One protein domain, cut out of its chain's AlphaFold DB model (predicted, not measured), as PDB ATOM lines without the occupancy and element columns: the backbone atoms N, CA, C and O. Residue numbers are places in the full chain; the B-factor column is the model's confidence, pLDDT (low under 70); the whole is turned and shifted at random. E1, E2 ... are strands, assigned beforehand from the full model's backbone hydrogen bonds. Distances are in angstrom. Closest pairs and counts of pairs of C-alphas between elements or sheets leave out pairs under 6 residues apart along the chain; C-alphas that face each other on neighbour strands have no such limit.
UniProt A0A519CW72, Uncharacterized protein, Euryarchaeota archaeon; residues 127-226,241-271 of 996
ATOM      1  N   ASP A 127     105.403 117.568  69.845       55.47
ATOM      2  CA  ASP A 127     105.750 116.216  70.305       55.47
ATOM      3  C   ASP A 127     105.424 115.178  69.218       55.47
ATOM      4  O   ASP A 127     104.363 114.548  69.214       55.47
ATOM      5  N   ALA A 128     106.323 114.999  68.250       73.19
ATOM      6  CA  ALA A 128     106.190 113.993  67.195       73.19
ATOM      7  C   ALA A 128     107.038 112.748  67.499       73.19
ATOM      8  O   ALA A 128     107.896 112.374  66.706       73.19
ATOM      9  N   VAL A 129     106.790 112.112  68.653       84.31
ATOM     10  CA  VAL A 129     107.446 110.863  69.081       84.31
ATOM     11  C   VAL A 129     106.486 109.678  68.939       84.31
ATOM     12  O   VAL A 129     105.402 109.644  69.527       84.31
ATOM     13  N   TRP A 130     106.898 108.663  68.184       89.88
ATOM     14  CA  TRP A 130     106.128 107.456  67.888       89.88
ATOM     15  C   TRP A 130     106.975 106.200  68.128       89.88
ATOM     16  O   TRP A 130     107.678 105.716  67.246       89.88
ATOM     17  N   ASN A 131     106.873 105.660  69.343       87.31
ATOM     18  CA  ASN A 131     107.605 104.466  69.790       87.31
ATOM     19  C   ASN A 131     106.812 103.154  69.668       87.31
ATOM     20  O   ASN A 131     107.252 102.117  70.140       87.31
ATOM     21  N   PHE A 132     105.567 103.218  69.185       92.12
ATOM     22  CA  PHE A 132     104.664 102.089  68.933       92.12
ATOM     23  C   PHE A 132     104.450 101.099  70.096       92.12
ATOM     24  O   PHE A 132     103.859 100.025  69.914       92.12
ATOM     25  N   ASN A 133     104.807 101.474  71.327       88.56
ATOM     26  CA  ASN A 133     104.733 100.612  72.508       88.56
ATOM     27  C   ASN A 133     103.289 100.327  72.950       88.56
ATOM     28  O   ASN A 133     102.979  99.212  73.373       88.56
ATOM     29  N   SER A 134     102.384 101.288  72.741       84.12
ATOM     30  CA  SER A 134     100.981 101.239  73.186       84.12
ATOM     31  C   SER A 134      99.981 101.476  72.043       84.12
ATOM     32  O   SER A 134      98.985 102.172  72.209       84.12
ATOM     33  N   GLY A 135     100.247 100.919  70.858       88.75
ATOM     34  CA  GLY A 135      99.399 101.073  69.665       88.75
ATOM     35  C   GLY A 135     100.174 101.623  68.468       88.75
ATOM     36  O   GLY A 135     101.398 101.599  68.470       88.75
ATOM     37  N   SER A 136      99.479 102.057  67.408       89.56
ATOM     38  CA  SER A 136     100.123 102.614  66.202       89.56
ATOM     39  C   SER A 136     100.435 104.113  66.308       89.56
ATOM     40  O   SER A 136     100.821 104.718  65.318       89.56
ATOM     41  N   ASN A 137     100.204 104.736  67.471       88.12
ATOM     42  CA  ASN A 137     100.340 106.181  67.701       88.12
ATOM     43  C   ASN A 137      99.698 107.059  66.604       88.12
ATOM     44  O   ASN A 137     100.259 108.066  66.183       88.12
ATOM     45  N   GLY A 138      98.527 106.651  66.104       90.50
ATOM     46  CA  GLY A 138      97.792 107.387  65.071       90.50
ATOM     47  C   GLY A 138      98.309 107.190  63.641       90.50
ATOM     48  O   GLY A 138      97.727 107.755  62.717       90.50
ATOM     49  N   TRP A 139      99.344 106.371  63.429       95.31
ATOM     50  CA  TRP A 139      99.766 105.996  62.082       95.31
ATOM     51  C   TRP A 139      98.668 105.202  61.376       95.31
ATOM     52  O   TRP A 139      98.022 104.325  61.962       95.31
ATOM     53  N   THR A 140      98.480 105.522  60.100       96.94
ATOM     54  CA  THR A 140      97.482 104.911  59.217       96.94
ATOM     55  C   THR A 140      98.162 104.037  58.173       96.94
ATOM     56  O   THR A 140      99.302 104.279  57.786       96.94
ATOM     57  N   PHE A 141      97.463 103.004  57.717       97.69
ATOM     58  CA  PHE A 141      98.013 101.943  56.878       97.69
ATOM     59  C   PHE A 141      97.261 101.892  55.553       97.69
ATOM     60  O   PHE A 141      96.031 101.971  55.544       97.69
ATOM     61  N   SER A 142      97.972 101.763  54.434       96.62
ATOM     62  CA  SER A 142      97.342 101.788  53.108       96.62
ATOM     63  C   SER A 142      96.519 100.539  52.798       96.62
ATOM     64  O   SER A 142      95.557 100.597  52.033       96.62
ATOM     65  N   ASN A 143      96.901  99.405  53.382       94.81
ATOM     66  CA  ASN A 143      96.248  98.107  53.254       94.81
ATOM     67  C   ASN A 143      96.720  97.172  54.392       94.81
ATOM     68  O   ASN A 143      97.468  97.582  55.281       94.81
ATOM     69  N   SER A 144      96.305  95.901  54.363       92.38
ATOM     70  CA  SER A 144      96.646  94.889  55.380       92.38
ATOM     71  C   SER A 144      98.121  94.459  55.405       92.38
ATOM     72  O   SER A 144      98.520  93.695  56.289       92.38
ATOM     73  N   TYR A 145      98.932  94.919  54.451       95.44
ATOM     74  CA  TYR A 145     100.359  94.610  54.360       95.44
ATOM     75  C   TYR A 145     101.229  95.513  55.238       95.44
ATOM     76  O   TYR A 145     102.343  95.143  55.590       95.44
ATOM     77  N   SER A 146     100.707  96.649  55.691       95.31
ATOM     78  CA  SER A 146     101.339  97.471  56.723       95.31
ATOM     79  C   SER A 146     100.501  97.426  57.994       95.31
ATOM     80  O   SER A 146      99.285  97.591  57.931       95.31
ATOM     81  N   ALA A 147     101.118  97.172  59.143       95.12
ATOM     82  CA  ALA A 147     100.425  97.194  60.427       95.12
ATOM     83  C   ALA A 147     101.418  97.351  61.576       95.12
ATOM     84  O   ALA A 147     102.608  97.071  61.429       95.12
ATOM     85  N   ARG A 148     100.907  97.699  62.759       94.44
ATOM     86  CA  ARG A 148     101.668  97.505  63.992       94.44
ATOM     87  C   ARG A 148     101.961  96.016  64.199       94.44
ATOM     88  O   ARG A 148     101.058  95.184  64.113       94.44
ATOM     89  N   SER A 149     103.203  95.702  64.529       91.25
ATOM     90  CA  SER A 149     103.704  94.371  64.851       91.25
ATOM     91  C   SER A 149     104.209  94.332  66.291       91.25
ATOM     92  O   SER A 149     104.786  95.293  66.780       91.25
ATOM     93  N   THR A 150     104.015  93.210  66.976       90.75
ATOM     94  CA  THR A 150     104.620  92.920  68.291       90.75
ATOM     95  C   THR A 150     105.626  91.769  68.209       90.75
ATOM     96  O   THR A 150     105.981  91.151  69.217       90.75
ATOM     97  N   LEU A 151     106.062  91.445  66.987       88.25
ATOM     98  CA  LEU A 151     107.046  90.407  66.729       88.25
ATOM     99  C   LEU A 151     108.394  90.828  67.330       88.25
ATOM    100  O   LEU A 151     109.023  91.758  66.841       88.25
ATOM    101  N   GLN A 152     108.834  90.127  68.377       86.06
ATOM    102  CA  GLN A 152     109.976  90.522  69.222       86.06
ATOM    103  C   GLN A 152     111.296  90.708  68.466       86.06
ATOM    104  O   GLN A 152     112.141  91.506  68.844       86.06
ATOM    105  N   CYS A 153     111.498  89.959  67.390       86.50
ATOM    106  CA  CYS A 153     112.703  90.082  66.581       86.50
ATOM    107  C   CYS A 153     112.707  91.356  65.704       86.50
ATOM    108  O   CYS A 153     113.756  91.721  65.182       86.50
ATOM    109  N   GLY A 154     111.552  92.007  65.520       87.88
ATOM    110  CA  GLY A 154     111.346  93.181  64.672       87.88
ATOM    111  C   GLY A 154     111.035  94.454  65.464       87.88
ATOM    112  O   GLY A 154     110.530  95.406  64.881       87.88
ATOM    113  N   THR A 155     111.289  94.462  66.773       88.81
ATOM    114  CA  THR A 155     111.151  95.629  67.663       88.81
ATOM    115  C   THR A 155     112.519  96.123  68.123       88.81
ATOM    116  O   THR A 155     113.460  95.325  68.218       88.81
ATOM    117  N   ASN A 156     112.636  97.411  68.444       87.25
ATOM    118  CA  ASN A 156     113.841  97.957  69.061       87.25
ATOM    119  C   ASN A 156     113.783  97.768  70.591       87.25
ATOM    120  O   ASN A 156     112.963  98.368  71.276       87.25
ATOM    121  N   GLY A 157     114.637  96.903  71.150       79.94
ATOM    122  CA  GLY A 157     114.666  96.603  72.592       79.94
ATOM    123  C   GLY A 157     113.872  95.354  73.015       79.94
ATOM    124  O   GLY A 157     113.595  94.473  72.205       79.94
ATOM    125  N   THR A 158     113.575  95.229  74.318       62.69
ATOM    126  CA  THR A 158     113.062  93.986  74.949       62.69
ATOM    127  C   THR A 158     111.558  93.978  75.258       62.69
ATOM    128  O   THR A 158     111.070  93.042  75.890       62.69
ATOM    129  N   GLY A 159     110.809  95.007  74.859       68.25
ATOM    130  CA  GLY A 159     109.356  95.081  75.027       68.25
ATOM    131  C   GLY A 159     108.770  96.228  74.209       68.25
ATOM    132  O   GLY A 159     109.424  97.253  74.083       68.25
ATOM    133  N   GLY A 160     107.569  96.042  73.644       83.00
ATOM    134  CA  GLY A 160     106.946  97.047  72.779       83.00
ATOM    135  C   GLY A 160     106.265  96.504  71.524       83.00
ATOM    136  O   GLY A 160     105.856  95.339  71.457       83.00
ATOM    137  N   GLY A 161     106.130  97.379  70.529       90.06
ATOM    138  CA  GLY A 161     105.722  97.056  69.162       90.06
ATOM    139  C   GLY A 161     106.464  97.953  68.178       90.06
ATOM    140  O   GLY A 161     107.008  98.955  68.592       90.06
ATOM    141  N   SER A 162     106.448  97.607  66.898       94.44
ATOM    142  CA  SER A 162     107.010  98.393  65.794       94.44
ATOM    143  C   SER A 162     105.986  98.499  64.666       94.44
ATOM    144  O   SER A 162     104.915  97.879  64.727       94.44
ATOM    145  N   ILE A 163     106.273  99.248  63.606       96.31
ATOM    146  CA  ILE A 163     105.507  99.144  62.362       96.31
ATOM    147  C   ILE A 163     106.194  98.159  61.430       96.31
ATOM    148  O   ILE A 163     107.392  98.247  61.188       96.31
ATOM    149  N   ARG A 164     105.408  97.237  60.872       94.38
ATOM    150  CA  ARG A 164     105.855  96.253  59.890       94.38
ATOM    151  C   ARG A 164     105.193  96.487  58.539       94.38
ATOM    152  O   ARG A 164     103.961  96.545  58.481       94.38
ATOM    153  N   THR A 165     105.980  96.469  57.468       95.69
ATOM    154  CA  THR A 165     105.518  96.262  56.084       95.69
ATOM    155  C   THR A 165     105.959  94.879  55.587       95.69
ATOM    156  O   THR A 165     106.978  94.371  56.046       95.69
ATOM    157  N   TYR A 166     105.162  94.216  54.747       94.12
ATOM    158  CA  TYR A 166     105.503  92.903  54.173       94.12
ATOM    159  C   TYR A 166     104.707  92.634  52.891       94.12
ATOM    160  O   TYR A 166     103.773  93.366  52.581       94.12
ATOM    161  N   ALA A 167     105.017  91.547  52.196       93.25
ATOM    162  CA  ALA A 167     104.336  90.975  51.042       93.25
ATOM    163  C   ALA A 167     104.286  91.852  49.791       93.25
ATOM    164  O   ALA A 167     104.567  91.357  48.723       93.25
ATOM    165  N   GLY A 168     103.879  93.112  49.821       93.12
ATOM    166  CA  GLY A 168     103.696  93.876  48.586       93.12
ATOM    167  C   GLY A 168     103.768  95.375  48.788       93.12
ATOM    168  O   GLY A 168     104.091  95.863  49.864       93.12
ATOM    169  N   SER A 169     103.420  96.115  47.733       95.31
ATOM    170  CA  SER A 169     103.378  97.578  47.773       95.31
ATOM    171  C   SER A 169     102.429  98.065  48.876       95.31
ATOM    172  O   SER A 169     101.216  97.817  48.845       95.31
ATOM    173  N   THR A 170     102.984  98.729  49.887       97.19
ATOM    174  CA  THR A 170     102.246  99.164  51.078       97.19
ATOM    175  C   THR A 170     102.949 100.320  51.775       97.19
ATOM    176  O   THR A 170     104.158 100.482  51.642       97.19
ATOM    177  N   TYR A 171     102.207 101.147  52.510       97.56
ATOM    178  CA  TYR A 171     102.787 102.263  53.254       97.56
ATOM    179  C   TYR A 171     102.061 102.524  54.566       97.56
ATOM    180  O   TYR A 171     100.837 102.411  54.656       97.56
ATOM    181  N   ALA A 172     102.835 102.962  55.555       97.81
ATOM    182  CA  ALA A 172     102.348 103.493  56.816       97.81
ATOM    183  C   ALA A 172     102.597 105.006  56.851       97.81
ATOM    184  O   ALA A 172     103.718 105.443  56.601       97.81
ATOM    185  N   THR A 173     101.565 105.795  57.140       97.75
ATOM    186  CA  THR A 173     101.598 107.266  57.123       97.75
ATOM    187  C   THR A 173     101.416 107.820  58.528       97.75
ATOM    188  O   THR A 173     100.480 107.413  59.221       97.75
ATOM    189  N   SER A 174     102.268 108.763  58.926       95.50
ATOM    190  CA  SER A 174     102.185 109.447  60.217       95.50
ATOM    191  C   SER A 174     100.902 110.279  60.343       95.50
ATOM    192  O   SER A 174     100.316 110.690  59.330       95.50
ATOM    193  N   PRO A 175     100.483 110.617  61.574       93.00
ATOM    194  CA  PRO A 175      99.585 111.742  61.806       93.00
ATOM    195  C   PRO A 175     100.095 113.031  61.147       93.00
ATOM    196  O   PRO A 175     101.278 113.156  60.817       93.00
ATOM    197  N   VAL A 176      99.189 113.988  60.958       88.56
ATOM    198  CA  VAL A 176      99.542 115.339  60.512       88.56
ATOM    199  C   VAL A 176     100.302 116.054  61.623       88.56
ATOM    200  O   VAL A 176      99.845 116.084  62.764       88.56
ATOM    201  N   VAL A 177     101.437 116.646  61.266       83.25
ATOM    202  CA  VAL A 177     102.294 117.431  62.149       83.25
ATOM    203  C   VAL A 177     102.493 118.813  61.532       83.25
ATOM    204  O   VAL A 177     102.804 118.933  60.350       83.25
ATOM    205  N   ASN A 178     102.303 119.876  62.311       77.25
ATOM    206  CA  ASN A 178     102.533 121.235  61.826       77.25
ATOM    207  C   ASN A 178     104.013 121.604  61.993       77.25
ATOM    208  O   ASN A 178     104.430 121.991  63.082       77.25
ATOM    209  N   LEU A 179     104.776 121.568  60.901       79.44
ATOM    210  CA  LEU A 179     106.194 121.946  60.861       79.44
ATOM    211  C   LEU A 179     106.439 123.331  60.227       79.44
ATOM    212  O   LEU A 179     107.579 123.731  60.060       79.44
ATOM    213  N   ASN A 180     105.383 124.087  59.901       75.62
ATOM    214  CA  ASN A 180     105.479 125.418  59.275       75.62
ATOM    215  C   ASN A 180     106.345 126.430  60.060       75.62
ATOM    216  O   ASN A 180     106.094 126.630  61.243       75.62
ATOM    217  N   GLY A 181     107.286 127.129  59.427       67.25
ATOM    218  CA  GLY A 181     108.103 128.143  60.120       67.25
ATOM    219  C   GLY A 181     109.223 127.578  61.004       67.25
ATOM    220  O   GLY A 181     109.713 128.278  61.880       67.25
ATOM    221  N   LEU A 182     109.607 126.313  60.804       74.25
ATOM    222  CA  LEU A 182     110.874 125.763  61.296       74.25
ATOM    223  C   LEU A 182     111.910 125.832  60.171       74.25
ATOM    224  O   LEU A 182     111.580 125.512  59.025       74.25
ATOM    225  N   SER A 183     113.150 126.205  60.483       75.19
ATOM    226  CA  SER A 183     114.260 126.213  59.520       75.19
ATOM    227  C   SER A 183     114.875 124.826  59.295       75.19
ATOM    228  O   SER A 183     115.348 124.523  58.195       75.19
ATOM    229  N   SER A 184     114.829 123.949  60.304       77.62
ATOM    230  CA  SER A 184     115.320 122.571  60.215       77.62
ATOM    231  C   SER A 184     114.538 121.607  61.113       77.62
ATOM    232  O   SER A 184     114.103 121.966  62.204       77.62
ATOM    233  N   VAL A 185     114.343 120.379  60.627       84.94
ATOM    234  CA  VAL A 185     113.773 119.249  61.379       84.94
ATOM    235  C   VAL A 185     114.467 117.983  60.901       84.94
ATOM    236  O   VAL A 185     114.526 117.752  59.688       84.94
ATOM    237  N   SER A 186     114.955 117.146  61.812       88.19
ATOM    238  CA  SER A 186     115.514 115.838  61.456       88.19
ATOM    239  C   SER A 186     114.520 114.716  61.771       88.19
ATOM    240  O   SER A 186     113.720 114.806  62.700       88.19
ATOM    241  N   VAL A 187     114.510 113.662  60.954       91.62
ATOM    242  CA  VAL A 187     113.724 112.450  61.207       91.62
ATOM    243  C   VAL A 187     114.651 111.358  61.694       91.62
ATOM    244  O   VAL A 187     115.568 110.939  60.978       91.62
ATOM    245  N   HIS A 188     114.329 110.834  62.864       92.50
ATOM    246  CA  HIS A 188     114.958 109.663  63.434       92.50
ATOM    247  C   HIS A 188     114.020 108.464  63.385       92.50
ATOM    248  O   HIS A 188     112.808 108.614  63.515       92.50
ATOM    249  N   ALA A 189     114.578 107.276  63.166       94.19
ATOM    250  CA  ALA A 189     113.865 106.008  63.294       94.19
ATOM    251  C   ALA A 189     114.853 104.846  63.378       94.19
ATOM    252  O   ALA A 189     115.849 104.818  62.655       94.19
ATOM    253  N   TRP A 190     114.526 103.825  64.153       94.56
ATOM    254  CA  TRP A 190     115.151 102.518  64.016       94.56
ATOM    255  C   TRP A 190     114.522 101.786  62.831       94.56
ATOM    256  O   TRP A 190     113.303 101.741  62.707       94.56
ATOM    257  N   VAL A 191     115.331 101.204  61.949       95.00
ATOM    258  CA  VAL A 191     114.863 100.480  60.758       95.00
ATOM    259  C   VAL A 191     115.553  99.130  60.690       95.00
ATOM    260  O   VAL A 191     116.763  99.028  60.888       95.00
ATOM    261  N   ARG A 192     114.800  98.075  60.390       92.19
ATOM    262  CA  ARG A 192     115.323  96.717  60.276       92.19
ATOM    263  C   ARG A 192     114.657  95.956  59.144       92.19
ATOM    264  O   ARG A 192     113.438  95.888  59.046       92.19
ATOM    265  N   GLN A 193     115.485  95.307  58.343       92.62
ATOM    266  CA  GLN A 193     115.044  94.323  57.371       92.62
ATOM    267  C   GLN A 193     114.727  92.978  58.054       92.62
ATOM    268  O   GLN A 193     115.392  92.590  59.020       92.62
ATOM    269  N   GLY A 194     113.724  92.263  57.545       90.00
ATOM    270  CA  GLY A 194     113.427  90.876  57.895       90.00
ATOM    271  C   GLY A 194     114.598  89.924  57.631       90.00
ATOM    272  O   GLY A 194     115.601  90.279  57.006       90.00
ATOM    273  N   ASN A 195     114.483  88.713  58.162       87.56
ATOM    274  CA  ASN A 195     115.376  87.594  57.886       87.56
ATOM    275  C   ASN A 195     114.656  86.258  58.139       87.56
ATOM    276  O   ASN A 195     113.597  86.223  58.763       87.56
ATOM    277  N   ALA A 196     115.277  85.134  57.786       81.75
ATOM    278  CA  ALA A 196     114.735  83.790  58.035       81.75
ATOM    279  C   ALA A 196     114.172  83.519  59.460       81.75
ATOM    280  O   ALA A 196     113.343  82.625  59.630       81.75
ATOM    281  N   GLY A 197     114.598  84.260  60.496       82.00
ATOM    282  CA  GLY A 197     114.082  84.163  61.871       82.00
ATOM    283  C   GLY A 197     113.094  85.265  62.286       82.00
ATOM    284  O   GLY A 197     112.610  85.241  63.419       82.00
ATOM    285  N   CYS A 198     112.811  86.234  61.415       84.44
ATOM    286  CA  CYS A 198     112.038  87.434  61.714       84.44
ATOM    287  C   CYS A 198     111.171  87.939  60.550       84.44
ATOM    288  O   CYS A 198     111.107  89.138  60.284       84.44
ATOM    289  N   GLY A 199     110.491  87.017  59.868       85.25
ATOM    290  CA  GLY A 199     109.808  87.312  58.607       85.25
ATOM    291  C   GLY A 199     110.820  87.378  57.469       85.25
ATOM    292  O   GLY A 199     111.873  87.979  57.627       85.25
ATOM    293  N   GLU A 200     110.523  86.707  56.362       89.94
ATOM    294  CA  GLU A 200     111.485  86.505  55.279       89.94
ATOM    295  C   GLU A 200     112.044  87.836  54.727       89.94
ATOM    296  O   GLU A 200     111.383  88.882  54.777       89.94
ATOM    297  N   GLU A 201     113.322  87.803  54.344       90.06
ATOM    298  CA  GLU A 201     114.071  88.957  53.865       90.06
ATOM    299  C   GLU A 201     113.611  89.458  52.481       90.06
ATOM    300  O   GLU A 201     113.616  88.691  51.534       90.06
ATOM    301  N   PRO A 202     113.352  90.768  52.318       91.19
ATOM    302  CA  PRO A 202     113.091  91.367  51.011       91.19
ATOM    303  C   PRO A 202     114.161  91.048  49.961       91.19
ATOM    304  O   PRO A 202     115.365  91.167  50.227       91.19
ATOM    305  N   ASP A 203     113.707  90.748  48.749       90.25
ATOM    306  CA  ASP A 203     114.533  90.538  47.568       90.25
ATOM    307  C   ASP A 203     115.154  91.851  47.051       90.25
ATOM    308  O   ASP A 203     114.800  92.977  47.423       90.25
ATOM    309  N   SER A 204     116.097  91.723  46.114       88.94
ATOM    310  CA  SER A 204     116.627  92.885  45.396       88.94
ATOM    311  C   SER A 204     115.491  93.648  44.696       88.94
ATOM    312  O   SER A 204     114.790  93.088  43.856       88.94
ATOM    313  N   ASN A 205     115.423  94.963  44.939       88.44
ATOM    314  CA  ASN A 205     114.391  95.918  44.489       88.44
ATOM    315  C   ASN A 205     113.116  95.997  45.343       88.44
ATOM    316  O   ASN A 205     112.247  96.813  45.026       88.44
ATOM    317  N   GLU A 206     113.022  95.242  46.435       92.69
ATOM    318  CA  GLU A 206     111.942  95.330  47.428       92.69
ATOM    319  C   GLU A 206     112.341  96.276  48.564       92.69
ATOM    320  O   GLU A 206     112.630  95.901  49.700       92.69
ATOM    321  N   ASN A 207     112.420  97.550  48.206       94.75
ATOM    322  CA  ASN A 207     113.007  98.605  49.011       94.75
ATOM    323  C   ASN A 207     111.973  99.233  49.950       94.75
ATOM    324  O   ASN A 207     110.819  99.463  49.572       94.75
ATOM    325  N   LEU A 208     112.433  99.625  51.137       96.38
ATOM    326  CA  LEU A 208     111.699 100.520  52.022       96.38
ATOM    327  C   LEU A 208     112.197 101.949  51.815       96.38
ATOM    328  O   LEU A 208     113.385 102.229  51.960       96.38
ATOM    329  N   VAL A 209     111.295 102.876  51.514       96.88
ATOM    330  CA  VAL A 209     111.627 104.297  51.379       96.88
ATOM    331  C   VAL A 209     110.829 105.135  52.362       96.88
ATOM    332  O   VAL A 209     109.633 104.920  52.552       96.88
ATOM    333  N   PHE A 210     111.471 106.126  52.966       97.69
ATOM    334  CA  PHE A 210     110.795 107.157  53.738       97.69
ATOM    335  C   PHE A 210     110.555 108.375  52.854       97.69
ATOM    336  O   PHE A 210     111.433 108.828  52.113       97.69
ATOM    337  N   GLN A 211     109.330 108.886  52.915       97.69
ATOM    338  CA  GLN A 211     108.863 109.992  52.095       97.69
ATOM    339  C   GLN A 211     108.215 111.060  52.965       97.69
ATOM    340  O   GLN A 211     107.578 110.733  53.965       97.69
ATOM    341  N   TYR A 212     108.324 112.319  52.555       96.50
ATOM    342  CA  TYR A 212     107.543 113.418  53.114       96.50
ATOM    343  C   TYR A 212     106.450 113.826  52.128       96.50
ATOM    344  O   TYR A 212     106.571 113.631  50.912       96.50
ATOM    345  N   LYS A 213     105.368 114.387  52.659       96.25
ATOM    346  CA  LYS A 213     104.310 115.020  51.874       96.25
ATOM    347  C   LYS A 213     104.691 116.478  51.638       96.25
ATOM    348  O   LYS A 213     105.051 117.147  52.594       96.25
ATOM    349  N   SER A 214     104.645 116.955  50.399       91.19
ATOM    350  CA  SER A 214     104.800 118.378  50.079       91.19
ATOM    351  C   SER A 214     103.515 119.153  50.382       91.19
ATOM    352  O   SER A 214     102.429 118.570  50.465       91.19
ATOM    353  N   SER A 215     103.606 120.485  50.427       87.06
ATOM    354  CA  SER A 215     102.438 121.372  50.560       87.06
ATOM    355  C   SER A 215     101.409 121.195  49.432       87.06
ATOM    356  O   SER A 215     100.211 121.349  49.654       87.06
ATOM    357  N   SER A 216     101.854 120.781  48.240       89.25
ATOM    358  CA  SER A 216     100.998 120.414  47.100       89.25
ATOM    359  C   SER A 216     100.365 119.015  47.205       89.25
ATOM    360  O   SER A 216      99.642 118.595  46.304       89.25
ATOM    361  N   GLY A 217     100.638 118.270  48.280       90.12
ATOM    362  CA  GLY A 217     100.090 116.938  48.544       90.12
ATOM    363  C   GLY A 217     100.835 115.775  47.879       90.12
ATOM    364  O   GLY A 217     100.389 114.633  48.000       90.12
ATOM    365  N   SER A 218     101.957 116.032  47.200       93.44
ATOM    366  CA  SER A 218     102.774 115.001  46.546       93.44
ATOM    367  C   SER A 218     103.743 114.346  47.530       93.44
ATOM    368  O   SER A 218     104.276 115.006  48.416       93.44
ATOM    369  N   TRP A 219     104.009 113.051  47.371       96.50
ATOM    370  CA  TRP A 219     104.949 112.318  48.225       96.50
ATOM    371  C   TRP A 219     106.325 112.212  47.572       96.50
ATOM    372  O   TRP A 219     106.433 111.692  46.462       96.50
ATOM    373  N   THR A 220     107.367 112.658  48.274       96.25
ATOM    374  CA  THR A 220     108.753 112.672  47.778       96.25
ATOM    375  C   THR A 220     109.670 111.914  48.728       96.25
ATOM    376  O   THR A 220     109.582 112.081  49.942       96.25
ATOM    377  N   THR A 221     110.543 111.064  48.185       96.38
ATOM    378  CA  THR A 221     111.493 110.263  48.969       96.38
ATOM    379  C   THR A 221     112.636 111.113  49.513       96.38
ATOM    380  O   THR A 221     113.250 111.857  48.753       96.38
ATOM    381  N   PHE A 222     112.953 110.947  50.798       95.06
ATOM    382  CA  PHE A 222     114.125 111.557  51.439       95.06
ATOM    383  C   PHE A 222     115.129 110.529  51.978       95.06
ATOM    384  O   PHE A 222     116.287 110.876  52.175       95.06
ATOM    385  N   GLN A 223     114.724 109.268  52.171       96.31
ATOM    386  CA  GLN A 223     115.626 108.187  52.576       96.31
ATOM    387  C   GLN A 223     115.196 106.850  51.961       96.31
ATOM    388  O   GLN A 223     114.001 106.573  51.863       96.31
ATOM    389  N   SER A 224     116.159 106.012  51.567       95.12
ATOM    390  CA  SER A 224     115.910 104.698  50.954       95.12
ATOM    391  C   SER A 224     116.766 103.601  51.588       95.12
ATOM    392  O   SER A 224     117.975 103.765  51.728       95.12
ATOM    393  N   TYR A 225     116.148 102.460  51.880       94.00
ATOM    394  CA  TYR A 225     116.779 101.218  52.322       94.00
ATOM    395  C   TYR A 225     116.545 100.140  51.261       94.00
ATOM    396  O   TYR A 225     115.405  99.875  50.876       94.00
ATOM    397  N   MET A 226     117.629  99.549  50.756       93.19
ATOM    398  CA  MET A 226     117.569  98.591  49.650       93.19
ATOM    399  C   MET A 226     117.346  97.167  50.166       93.19
ATOM    400  O   MET A 226     118.022  96.758  51.107       93.19
ATOM    401  N   LEU A 241     114.805 116.847  57.040       90.25
ATOM    402  CA  LEU A 241     113.749 117.149  56.087       90.25
ATOM    403  C   LEU A 241     114.125 118.393  55.265       90.25
ATOM    404  O   LEU A 241     114.637 119.368  55.817       90.25
ATOM    405  N   PRO A 242     113.853 118.408  53.949       90.00
ATOM    406  CA  PRO A 242     114.031 119.612  53.146       90.00
ATOM    407  C   PRO A 242     112.979 120.669  53.513       90.00
ATOM    408  O   PRO A 242     111.863 120.318  53.887       90.00
ATOM    409  N   ALA A 243     113.276 121.958  53.301       85.69
ATOM    410  CA  ALA A 243     112.376 123.072  53.644       85.69
ATOM    411  C   ALA A 243     110.942 122.915  53.088       85.69
ATOM    412  O   ALA A 243     109.964 123.230  53.755       85.69
ATOM    413  N   ILE A 244     110.788 122.334  51.892       87.50
ATOM    414  CA  ILE A 244     109.472 122.084  51.271       87.50
ATOM    415  C   ILE A 244     108.613 121.028  51.991       87.50
ATOM    416  O   ILE A 244     107.426 120.892  51.683       87.50
ATOM    417  N   ALA A 245     109.200 120.264  52.913       89.56
ATOM    418  CA  ALA A 245     108.503 119.330  53.789       89.56
ATOM    419  C   ALA A 245     107.983 120.002  55.070       89.56
ATOM    420  O   ALA A 245     107.242 119.364  55.817       89.56
ATOM    421  N   LEU A 246     108.363 121.258  55.342       87.44
ATOM    422  CA  LEU A 246     108.062 121.985  56.576       87.44
ATOM    423  C   LEU A 246     106.867 122.923  56.351       87.44
ATOM    424  O   LEU A 246     107.006 124.046  55.882       87.44
ATOM    425  N   HIS A 247     105.654 122.443  56.628       86.25
ATOM    426  CA  HIS A 247     104.412 123.192  56.426       86.25
ATOM    427  C   HIS A 247     103.334 122.779  57.439       86.25
ATOM    428  O   HIS A 247     103.530 121.912  58.291       86.25
ATOM    429  N   ALA A 248     102.163 123.422  57.382       82.50
ATOM    430  CA  ALA A 248     101.128 123.276  58.412       82.50
ATOM    431  C   ALA A 248     100.507 121.870  58.497       82.50
ATOM    432  O   ALA A 248      99.872 121.525  59.490       82.50
ATOM    433  N   THR A 249     100.688 121.062  57.454       88.00
ATOM    434  CA  THR A 249     100.076 119.736  57.291       88.00
ATOM    435  C   THR A 249     101.100 118.650  56.954       88.00
ATOM    436  O   THR A 249     100.771 117.671  56.275       88.00
ATOM    437  N   SER A 250     102.350 118.834  57.385       91.69
ATOM    438  CA  SER A 250     103.448 117.905  57.117       91.69
ATOM    439  C   SER A 250     103.122 116.499  57.606       91.69
ATOM    440  O   SER A 250     102.516 116.288  58.656       91.69
ATOM    441  N   GLN A 251     103.523 115.512  56.814       94.56
ATOM    442  CA  GLN A 251     103.420 114.098  57.151       94.56
ATOM    443  C   GLN A 251     104.637 113.380  56.588       94.56
ATOM    444  O   GLN A 251     105.134 113.740  55.515       94.56
ATOM    445  N   ILE A 252     105.052 112.321  57.270       96.00
ATOM    446  CA  ILE A 252     106.008 111.354  56.743       96.00
ATOM    447  C   ILE A 252     105.309 110.015  56.523       96.00
ATOM    448  O   ILE A 252     104.297 109.701  57.154       96.00
ATOM    449  N   ARG A 253     105.833 109.205  55.608       96.75
ATOM    450  CA  ARG A 253     105.399 107.820  55.443       96.75
ATOM    451  C   ARG A 253     106.573 106.916  55.131       96.75
ATOM    452  O   ARG A 253     107.484 107.319  54.412       96.75
ATOM    453  N   ALA A 254     106.500 105.684  55.610       97.62
ATOM    454  CA  ALA A 254     107.370 104.602  55.178       97.62
ATOM    455  C   ALA A 254     106.623 103.789  54.114       97.62
ATOM    456  O   ALA A 254     105.500 103.341  54.357       97.62
ATOM    457  N   TYR A 255     107.209 103.646  52.930       97.88
ATOM    458  CA  TYR A 255     106.622 103.009  51.756       97.88
ATOM    459  C   TYR A 255     107.511 101.860  51.284       97.88
ATOM    460  O   TYR A 255     108.647 102.074  50.875       97.88
ATOM    461  N   GLN A 256     106.977 100.645  51.320       96.50
ATOM    462  CA  GLN A 256     107.566  99.499  50.644       96.50
ATOM    463  C   GLN A 256     107.083  99.499  49.196       96.50
ATOM    464  O   GLN A 256     105.877  99.465  48.938       96.50
ATOM    465  N   ASN A 257     108.016  99.579  48.249       94.56
ATOM    466  CA  ASN A 257     107.697  99.806  46.837       94.56
ATOM    467  C   ASN A 257     107.062  98.584  46.146       94.56
ATOM    468  O   ASN A 257     106.184  98.746  45.297       94.56
ATOM    469  N   THR A 258     107.492  97.372  46.497       92.50
ATOM    470  CA  THR A 258     107.020  96.102  45.930       92.50
ATOM    471  C   THR A 258     107.319  94.936  46.883       92.50
ATOM    472  O   THR A 258     107.921  95.131  47.938       92.50
ATOM    473  N   GLY A 259     106.836  93.746  46.533       90.31
ATOM    474  CA  GLY A 259     107.072  92.490  47.243       90.31
ATOM    475  C   GLY A 259     106.502  91.294  46.463       90.31
ATOM    476  O   GLY A 259     105.882  91.469  45.405       90.31
ATOM    477  N   SER A 260     106.628  90.101  47.031       87.69
ATOM    478  CA  SER A 260     106.160  88.781  46.570       87.69
ATOM    479  C   SER A 260     104.632  88.574  46.477       87.69
ATOM    480  O   SER A 260     104.138  87.583  45.936       87.69
ATOM    481  N   GLY A 261     103.852  89.487  47.038       83.31
ATOM    482  CA  GLY A 261     102.394  89.581  47.057       83.31
ATOM    483  C   GLY A 261     101.661  88.757  48.121       83.31
ATOM    484  O   GLY A 261     100.444  88.909  48.231       83.31
ATOM    485  N   THR A 262     102.334  87.879  48.877       79.75
ATOM    486  CA  THR A 262     101.625  86.859  49.683       79.75
ATOM    487  C   THR A 262     102.101  86.653  51.122       79.75
ATOM    488  O   THR A 262     101.235  86.501  51.986       79.75
ATOM    489  N   CYS A 263     103.408  86.599  51.425       72.12
ATOM    490  CA  CYS A 263     103.838  86.162  52.770       72.12
ATOM    491  C   CYS A 263     105.263  86.524  53.235       72.12
ATOM    492  O   CYS A 263     105.677  86.010  54.272       72.12
ATOM    493  N   CYS A 264     105.987  87.401  52.542       87.69
ATOM    494  CA  CYS A 264     107.442  87.556  52.678       87.69
ATOM    495  C   CYS A 264     107.867  89.033  52.750       87.69
ATOM    496  O   CYS A 264     107.020  89.886  53.011       87.69
ATOM    497  N   ASP A 265     109.145  89.348  52.546       92.25
ATOM    498  CA  ASP A 265     109.627  90.707  52.255       92.25
ATOM    499  C   ASP A 265     109.403  91.707  53.400       92.25
ATOM    500  O   ASP A 265     108.889  92.819  53.221       92.25
ATOM    501  N   TYR A 266     109.748  91.293  54.617       93.62
ATOM    502  CA  TYR A 266     109.454  92.051  55.826       93.62
ATOM    503  C   TYR A 266     110.407  93.233  56.007       93.62
ATOM    504  O   TYR A 266     111.629  93.095  55.962       93.62
ATOM    505  N   TRP A 267     109.840  94.383  56.357       95.31
ATOM    506  CA  TRP A 267     110.558  95.496  56.963       95.31
ATOM    507  C   TRP A 267     109.901  95.895  58.274       95.31
ATOM    508  O   TRP A 267     108.681  95.813  58.425       95.31
ATOM    509  N   PHE A 268     110.714  96.375  59.204       94.94
ATOM    510  CA  PHE A 268     110.290  96.927  60.477       94.94
ATOM    511  C   PHE A 268     110.888  98.312  60.666       94.94
ATOM    512  O   PHE A 268     112.042  98.550  60.306       94.94
ATOM    513  N   PHE A 269     110.125  99.211  61.272       95.12
ATOM    514  CA  PHE A 269     110.663 100.449  61.807       95.12
ATOM    515  C   PHE A 269     110.009 100.801  63.140       95.12
ATOM    516  O   PHE A 269     108.845 100.474  63.382       95.12
ATOM    517  N   ASP A 270     110.783 101.432  64.008       92.88
ATOM    518  CA  ASP A 270     110.442 101.684  65.405       92.88
ATOM    519  C   ASP A 270     111.067 103.002  65.885       92.88
ATOM    520  O   ASP A 270     111.933 103.545  65.197       92.88
ATOM    521  N   ASP A 271     110.630 103.516  67.037       90.06
ATOM    522  CA  ASP A 271     111.149 104.747  67.662       90.06
ATOM    523  C   ASP A 271     111.285 105.928  66.685       90.06
ATOM    524  O   ASP A 271     112.336 106.567  66.585       90.06
TER     525      ASP A 271
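AT A GLANCE: This is residues 127 to 226 and 241 to 271 of the 996 residues of an uncharacterized protein of Euryarchaeota archaeon (UniProt A0A519CW72). With little regular structure, this is a loop-rich sandwich: two twisted antiparallel sheets, E1-E2-E8-E4 and E3-E7-E5-E6, lie face to face, their strands crossed at 44 degrees. The 131 printed residues include no named helix and eight strands, E1 to E8 in chain order; the class is all strand, with 43 residues in named elements. It is compact, radius of gyration of the C-alphas 14.4 A, spans 45 by 31 by 21 A.

HOW THE PARTS SIT: E1 (residues 146 to 149) and E2 (162 to 165) form a hairpin; N 147 and O 164 are 3.0 A apart. E3 (170 to 173) is antiparallel to E7 (252 to 256), N 172 to O 254 2.9 A. E4 (186 to 193) is antiparallel to E8 (267 to 271), N 190 to O 270 2.8 A. E5 (208 to 213) and E6 (219 to 225) form a hairpin, N 210 to O 223 2.8 A.

IN THESE COORDINATES: E1 begins at C-alpha 146 (101.339, 97.471, 56.723); E8 ends at C-alpha 271 (111.149, 104.747, 67.662). E4 is 21.9 A long.

THE WHOLE: The farthest C-alphas, Gly 181 and Ala 196, are 44.9 A apart. Residues 227 to 240 are not printed, a 20.0 A gap between C-alphas 226 and 241. Links E1 to E2, E3 to E4 and E4 to E5 are long. Residues 127, 158 to 159 and 181 have pLDDT under 70.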